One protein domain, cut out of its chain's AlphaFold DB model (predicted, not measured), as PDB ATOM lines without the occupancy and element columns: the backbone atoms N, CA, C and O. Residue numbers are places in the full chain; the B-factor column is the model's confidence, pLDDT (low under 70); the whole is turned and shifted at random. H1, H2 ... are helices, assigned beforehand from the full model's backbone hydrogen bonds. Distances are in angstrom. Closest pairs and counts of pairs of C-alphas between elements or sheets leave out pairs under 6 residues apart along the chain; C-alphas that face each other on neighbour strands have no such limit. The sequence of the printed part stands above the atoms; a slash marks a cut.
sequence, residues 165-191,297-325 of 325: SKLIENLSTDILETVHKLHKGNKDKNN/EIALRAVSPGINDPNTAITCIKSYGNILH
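What this domain is: This is residues 165 to 191 and 297 to 325 of the 325 residues of the protein "DUF2254 domain-containing protein" of Bacillus taeanensis (UniProt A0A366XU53). A long helix, H1, runs side by side with the shorter H3 along part of its length, and residues 180 to 191, of which 180 to 187 belong to H1, stick out as an arm. The short H2 and H3 form a hairpin. The printed part has 56 residues, with three named helices in the order H1, H2, H3 and no named strand: all helix. It is only just loose, close to extended, with a radius of gyration of the C-alphas of 14.8 A and spans of 50 by 17 by 13 A.

Where its parts are: H1, residues 165 to 187, begins with C-alpha 165 at (-131.484, 95.958, 22.184) and is 32.0 A long. H2 is residues 297 to 302, 8.5 A. H3, residues 310 to 324, 21.4 A, ends with C-alpha 324 at (-122.991, 80.213, 28.369).

How they stand to each other: H1 and H3 touch, closest at the C-alphas of Ser 172 and Ser 319, 6.2 A, the same way at a shallow tilt of 8 degrees. H2 and H3 touch, closest at the C-alphas of Ala 299 and Ala 313, 4.3 A, opposite ways at a shallow tilt of 29 degrees. H1 and H2 are only just apart, 8.4 A at the closest C-alphas. In H1, H2 and H3 every O i to N i+4 pair is within hydrogen-bond range.

The domain as a whole: Residues 192 to 296 are not printed; C-alphas 191 and 297 are 36.0 A apart across the cut. The link from H2 to H3 is short. Residues 184 to 191 have pLDDT under 70.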
ATOM      1  N   SER A 165    -131.896  96.379  20.845       70.44
ATOM      2  CA  SER A 165    -131.484  95.958  22.184       70.44
ATOM      3  C   SER A 165    -132.584  95.186  22.911       70.44
ATOM      4  O   SER A 165    -132.280  94.214  23.596       70.44
ATOM      5  N   LYS A 166    -133.860  95.560  22.726       74.25
ATOM      6  CA  LYS A 166    -134.974  94.868  23.379       74.25
ATOM      7  C   LYS A 166    -135.254  93.509  22.746       74.25
ATOM      8  O   LYS A 166    -135.594  92.568  23.455       74.25
ATOM      9  N   LEU A 167    -135.070  93.384  21.431       77.31
ATOM     10  CA  LEU A 167    -135.159  92.099  20.739       77.31
ATOM     11  C   LEU A 167    -134.085  91.126  21.242       77.31
ATOM     12  O   LEU A 167    -134.406  89.985  21.564       77.31
ATOM     13  N   ILE A 168    -132.834  91.588  21.341       83.62
ATOM     14  CA  ILE A 168    -131.712  90.781  21.840       83.62
ATOM     15  C   ILE A 168    -131.948  90.373  23.298       83.62
ATOM     16  O   ILE A 168    -131.777  89.207  23.639       83.62
ATOM     17  N   GLU A 169    -132.387  91.307  24.145       82.44
ATOM     18  CA  GLU A 169    -132.689  91.045  25.555       82.44
ATOM     19  C   GLU A 169    -133.818  90.017  25.720       82.44
ATOM     20  O   GLU A 169    -133.674  89.060  26.480       82.44
ATOM     21  N   ASN A 170    -134.924  90.172  24.982       81.31
ATOM     22  CA  ASN A 170    -136.043  89.232  25.034       81.31
ATOM     23  C   ASN A 170    -135.612  87.839  24.554       81.31
ATOM     24  O   ASN A 170    -135.893  86.853  25.223       81.31
ATOM     25  N   LEU A 171    -134.876  87.757  23.442       83.44
ATOM     26  CA  LEU A 171    -134.378  86.487  22.914       83.44
ATOM     27  C   LEU A 171    -133.403  85.810  23.889       83.44
ATOM     28  O   LEU A 171    -133.486  84.605  24.101       83.44
ATOM     29  N   SER A 172    -132.510  86.583  24.511       86.25
ATOM     30  CA  SER A 172    -131.603  86.088  25.551       86.25
ATOM     31  C   SER A 172    -132.376  85.552  26.761       86.25
ATOM     32  O   SER A 172    -132.094  84.457  27.244       86.25
ATOM     33  N   THR A 173    -133.414  86.272  27.192       86.06
ATOM     34  CA  THR A 173    -134.293  85.856  28.294       86.06
ATOM     35  C   THR A 173    -135.046  84.565  27.958       86.06
ATOM     36  O   THR A 173    -135.055  83.647  28.773       86.06
ATOM     37  N   ASP A 174    -135.605  84.442  26.749       82.81
ATOM     38  CA  ASP A 174    -136.296  83.228  26.286       82.81
ATOM     39  C   ASP A 174    -135.363  82.000  26.295       82.81
ATOM     40  O   ASP A 174    -135.757  80.898  26.698       82.81
ATOM     41  N   ILE A 175    -134.105  82.186  25.876       86.25
ATOM     42  CA  ILE A 175    -133.081  81.133  25.908       86.25
ATOM     43  C   ILE A 175    -132.760  80.758  27.355       86.25
ATOM     44  O   ILE A 175    -132.823  79.577  27.694       86.25
ATOM     45  N   LEU A 176    -132.477  81.738  28.220       86.62
ATOM     46  CA  LEU A 176    -132.169  81.512  29.635       86.62
ATOM     47  C   LEU A 176    -133.317  80.817  30.371       86.62
ATOM     48  O   LEU A 176    -133.087  79.886  31.138       86.62
ATOM     49  N   GLU A 177    -134.568  81.197  30.110       85.00
ATOM     50  CA  GLU A 177    -135.727  80.494  30.655       85.00
ATOM     51  C   GLU A 177    -135.773  79.027  30.219       85.00
ATOM     52  O   GLU A 177    -136.130  78.155  31.014       85.00
ATOM     53  N   THR A 178    -135.430  78.746  28.962       81.88
ATOM     54  CA  THR A 178    -135.387  77.381  28.430       81.88
ATOM     55  C   THR A 178    -134.266  76.580  29.092       81.88
ATOM     56  O   THR A 178    -134.520  75.469  29.565       81.88
ATOM     57  N   VAL A 179    -133.072  77.171  29.242       82.62
ATOM     58  CA  VAL A 179    -131.948  76.595  30.002       82.62
ATOM     59  C   VAL A 179    -132.387  76.281  31.430       82.62
ATOM     60  O   VAL A 179    -132.220  75.155  31.892       82.62
ATOM     61  N   HIS A 180    -133.000  77.241  32.126       81.44
ATOM     62  CA  HIS A 180    -133.455  77.071  33.502       81.44
ATOM     63  C   HIS A 180    -134.537  76.002  33.638       81.44
ATOM     64  O   HIS A 180    -134.497  75.232  34.594       81.44
ATOM     65  N   LYS A 181    -135.488  75.910  32.700       77.31
ATOM     66  CA  LYS A 181    -136.521  74.860  32.703       77.31
ATOM     67  C   LYS A 181    -135.900  73.470  32.544       77.31
ATOM     68  O   LYS A 181    -136.288  72.560  33.274       77.31
ATOM     69  N   LEU A 182    -134.910  73.322  31.661       72.69
ATOM     70  CA  LEU A 182    -134.159  72.072  31.497       72.69
ATOM     71  C   LEU A 182    -133.328  71.744  32.750       72.69
ATOM     72  O   LEU A 182    -133.392  70.630  33.261       72.69
ATOM     73  N   HIS A 183    -132.620  72.729  33.310       70.81
ATOM     74  CA  HIS A 183    -131.796  72.543  34.507       70.81
ATOM     75  C   HIS A 183    -132.615  72.231  35.765       70.81
ATOM     76  O   HIS A 183    -132.240  71.365  36.552       70.81
ATOM     77  N   LYS A 184    -133.735  72.931  35.980       65.94
ATOM     78  CA  LYS A 184    -134.608  72.728  37.144       65.94
ATOM     79  C   LYS A 184    -135.324  71.382  37.072       65.94
ATOM     80  O   LYS A 184    -135.400  70.698  38.087       65.94
ATOM     81  N   GLY A 185    -135.754  70.965  35.877       60.97
ATOM     82  CA  GLY A 185    -136.265  69.611  35.643       60.97
ATOM     83  C   GLY A 185    -135.269  68.520  36.055       60.97
ATOM     84  O   GLY A 185    -135.686  67.502  36.608       60.97
ATOM     85  N   ASN A 186    -133.967  68.773  35.872       59.69
ATOM     86  CA  ASN A 186    -132.892  67.856  36.264       59.69
ATOM     87  C   ASN A 186    -132.496  67.951  37.749       59.69
ATOM     88  O   ASN A 186    -132.028  66.961  38.299       59.69
ATOM     89  N   LYS A 187    -132.650  69.113  38.404       57.00
ATOM     90  CA  LYS A 187    -132.276  69.312  39.822       57.00
ATOM     91  C   LYS A 187    -133.375  68.931  40.818       57.00
ATOM     92  O   LYS A 187    -133.070  68.306  41.824       57.00
ATOM     93  N   ASP A 188    -134.637  69.278  40.552       55.06
ATOM     94  CA  ASP A 188    -135.759  68.964  41.465       55.06
ATOM     95  C   ASP A 188    -136.124  67.469  41.451       55.06
ATOM     96  O   ASP A 188    -136.847  66.971  42.313       55.06
ATOM     97  N   LYS A 189    -135.621  66.729  40.462       53.41
ATOM     98  CA  LYS A 189    -135.781  65.288  40.345       53.41
ATOM     99  C   LYS A 189    -134.383  64.705  40.160       53.41
ATOM    100  O   LYS A 189    -133.861  64.814  39.061       53.41
ATOM    101  N   ASN A 190    -133.818  64.040  41.175       49.94
ATOM    102  CA  ASN A 190    -132.631  63.158  41.081       49.94
ATOM    103  C   ASN A 190    -132.860  61.967  40.103       49.94
ATOM    104  O   ASN A 190    -132.649  60.815  40.450       49.94
ATOM    105  N   ASN A 191    -133.408  62.217  38.915       51.50
ATOM    106  CA  ASN A 191    -134.003  61.256  37.985       51.50
ATOM    107  C   ASN A 191    -133.394  61.337  36.583       51.50
ATOM    108  O   ASN A 191    -133.759  60.526  35.734       51.50
ATOM    109  N   GLU A 297    -127.331  85.253  13.735       89.25
ATOM    110  CA  GLU A 297    -127.817  85.908  12.524       89.25
ATOM    111  C   GLU A 297    -127.964  87.422  12.715       89.25
ATOM    112  O   GLU A 297    -127.543  88.177  11.839       89.25
ATOM    113  N   ILE A 298    -128.485  87.872  13.867       88.56
ATOM    114  CA  ILE A 298    -128.558  89.305  14.199       88.56
ATOM    115  C   ILE A 298    -127.151  89.912  14.233       88.56
ATOM    116  O   ILE A 298    -126.925  90.956  13.625       88.56
ATOM    117  N   ALA A 299    -126.195  89.259  14.904       90.88
ATOM    118  CA  ALA A 299    -124.824  89.754  15.002       90.88
ATOM    119  C   ALA A 299    -124.147  89.848  13.624       90.88
ATOM    120  O   ALA A 299    -123.573  90.882  13.292       90.88
ATOM    121  N   LEU A 300    -124.262  88.804  12.796       91.12
ATOM    122  CA  LEU A 300    -123.702  88.782  11.441       91.12
ATOM    123  C   LEU A 300    -124.301  89.879  10.560       91.12
ATOM    124  O   LEU A 300    -123.580  90.547   9.819       91.12
ATOM    125  N   ARG A 301    -125.618  90.089  10.645       87.75
ATOM    126  CA  ARG A 301    -126.289  91.107   9.840       87.75
ATOM    127  C   ARG A 301    -125.953  92.518  10.295       87.75
ATOM    128  O   ARG A 301    -125.763  93.384   9.445       87.75
ATOM    129  N   ALA A 302    -125.798  92.728  11.597       89.19
ATOM    130  CA  ALA A 302    -125.370  94.001  12.157       89.19
ATOM    131  C   ALA A 302    -123.985  94.425  11.631       89.19
ATOM    132  O   ALA A 302    -123.799  95.582  11.279       89.19
ATOM    133  N   VAL A 303    -123.041  93.488  11.467       92.38
ATOM    134  CA  VAL A 303    -121.697  93.772  10.914       92.38
ATOM    135  C   VAL A 303    -121.680  93.804   9.373       92.38
ATOM    136  O   VAL A 303    -120.666  94.138   8.764       92.38
ATOM    137  N   SER A 304    -122.790  93.478   8.702       91.06
ATOM    138  CA  SER A 304    -122.834  93.480   7.237       91.06
ATOM    139  C   SER A 304    -122.660  94.897   6.659       91.06
ATOM    140  O   SER A 304    -123.140  95.859   7.266       91.06
ATOM    141  N   PRO A 305    -122.065  95.049   5.456       87.12
ATOM    142  CA  PRO A 305    -121.826  96.362   4.846       87.12
ATOM    143  C   PRO A 305    -123.084  97.225   4.669       87.12
ATOM    144  O   PRO A 305    -122.986  98.445   4.630       87.12
ATOM    145  N   GLY A 306    -124.262  96.599   4.554       84.06
ATOM    146  CA  GLY A 306    -125.535  97.301   4.367       84.06
ATOM    147  C   GLY A 306    -126.164  97.855   5.649       84.06
ATOM    148  O   GLY A 306    -127.012  98.736   5.552       84.06
ATOM    149  N   ILE A 307    -125.780  97.353   6.829       85.62
ATOM    150  CA  ILE A 307    -126.307  97.810   8.129       85.62
ATOM    151  C   ILE A 307    -125.229  98.560   8.916       85.62
ATOM    152  O   ILE A 307    -125.481  99.671   9.371       85.62
ATOM    153  N   ASN A 308    -124.028  97.979   9.028       88.06
ATOM    154  CA  ASN A 308    -122.858  98.563   9.687       88.06
ATOM    155  C   ASN A 308    -123.130  99.094  11.116       88.06
ATOM    156  O   ASN A 308    -122.773 100.220  11.460       88.06
ATOM    157  N   ASP A 309    -123.757  98.266  11.954       89.38
ATOM    158  CA  ASP A 309    -124.054  98.537  13.365       89.38
ATOM    159  C   ASP A 309    -123.236  97.620  14.306       89.38
ATOM    160  O   ASP A 309    -123.728  96.602  14.809       89.38
ATOM    161  N   PRO A 310    -121.964  97.956  14.589       90.31
ATOM    162  CA  PRO A 310    -121.110  97.139  15.451       90.31
ATOM    163  C   PRO A 310    -121.587  97.081  16.914       90.31
ATOM    164  O   PRO A 310    -121.302  96.105  17.609       90.31
ATOM    165  N   ASN A 311    -122.339  98.075  17.401       89.94
ATOM    166  CA  ASN A 311    -122.832  98.091  18.784       89.94
ATOM    167  C   ASN A 311    -123.888  97.006  19.023       89.94
ATOM    168  O   ASN A 311    -123.885  96.345  20.071       89.94
ATOM    169  N   THR A 312    -124.756  96.772  18.037       88.56
ATOM    170  CA  THR A 312    -125.693  95.643  18.053       88.56
ATOM    171  C   THR A 312    -124.944  94.311  18.124       88.56
ATOM    172  O   THR A 312    -125.268  93.470  18.966       88.56
ATOM    173  N   ALA A 313    -123.882  94.134  17.332       90.81
ATOM    174  CA  ALA A 313    -123.068  92.918  17.370       90.81
ATOM    175  C   ALA A 313    -122.397  92.700  18.741       90.81
ATOM    176  O   ALA A 313    -122.464  91.601  19.293       90.81
ATOM    177  N   ILE A 314    -121.833  93.755  19.343       91.69
ATOM    178  CA  ILE A 314    -121.269  93.708  20.705       91.69
ATOM    179  C   ILE A 314    -122.336  93.288  21.728       91.69
ATOM    180  O   ILE A 314    -122.054  92.510  22.639       91.69
ATOM    181  N   THR A 315    -123.571  93.768  21.580       90.88
ATOM    182  CA  THR A 315    -124.687  93.414  22.472       90.88
ATOM    183  C   THR A 315    -125.068  91.934  22.351       90.88
ATOM    184  O   THR A 315    -125.285  91.271  23.370       90.88
ATOM    185  N   CYS A 316    -125.076  91.377  21.134       91.25
ATOM    186  CA  CYS A 316    -125.247  89.937  20.926       91.25
ATOM    187  C   CYS A 316    -124.123  89.127  21.593       91.25
ATOM    188  O   CYS A 316    -124.408  88.151  22.280       91.25
ATOM    189  N   ILE A 317    -122.860  89.554  21.459       91.12
ATOM    190  CA  ILE A 317    -121.702  88.887  22.085       91.12
ATOM    191  C   ILE A 317    -121.815  88.891  23.616       91.12
ATOM    192  O   ILE A 317    -121.608  87.860  24.252       91.12
ATOM    193  N   LYS A 318    -122.204  90.020  24.220       91.38
ATOM    194  CA  LYS A 318    -122.465  90.086  25.668       91.38
ATOM    195  C   LYS A 318    -123.577  89.123  26.089       91.38
ATOM    196  O   LYS A 318    -123.455  88.454  27.108       91.38
ATOM    197  N   SER A 319    -124.631  89.017  25.281       88.56
ATOM    198  CA  SER A 319    -125.736  88.089  25.539       88.56
ATOM    199  C   SER A 319    -125.285  86.627  25.465       88.56
ATOM    200  O   SER A 319    -125.688  85.839  26.314       88.56
ATOM    201  N   TYR A 320    -124.389  86.271  24.536       88.56
ATOM    202  CA  TYR A 320    -123.761  84.943  24.517       88.56
ATOM    203  C   TYR A 320    -122.998  84.627  25.792       88.56
ATOM    204  O   TYR A 320    -123.160  83.535  26.332       88.56
ATOM    205  N   GLY A 321    -122.196  85.580  26.273       87.12
ATOM    206  CA  GLY A 321    -121.465  85.424  27.529       87.12
ATOM    207  C   GLY A 321    -122.395  85.081  28.693       87.12
ATOM    208  O   GLY A 321    -122.092  84.177  29.460       87.12
ATOM    209  N   ASN A 322    -123.559  85.731  28.766       86.56
ATOM    210  CA  ASN A 322    -124.556  85.459  29.803       86.56
ATOM    211  C   ASN A 322    -125.273  84.109  29.635       86.56
ATOM    212  O   ASN A 322    -125.664  83.520  30.631       86.56
ATOM    213  N   ILE A 323    -125.493  83.640  28.404       86.12
ATOM    214  CA  ILE A 323    -126.182  82.363  28.138       86.12
ATOM    215  C   ILE A 323    -125.277  81.159  28.435       86.12
ATOM    216  O   ILE A 323    -125.772  80.102  28.818       86.12
ATOM    217  N   LEU A 324    -123.968  81.296  28.207       82.12
ATOM    218  CA  LEU A 324    -122.991  80.213  28.369       82.12
ATOM    219  C   LEU A 324    -122.473  80.045  29.806       82.12
ATOM    220  O   LEU A 324    -121.812  79.041  30.079       82.12
ATOM    221  N   HIS A 325    -122.729  81.014  30.685       73.94
ATOM    222  CA  HIS A 325    -122.268  81.031  32.074       73.94
ATOM    223  C   HIS A 325    -123.380  80.605  33.043       73.94
ATOM    224  O   HIS A 325    -123.041  80.006  34.093       73.94
TER     225      HIS A 325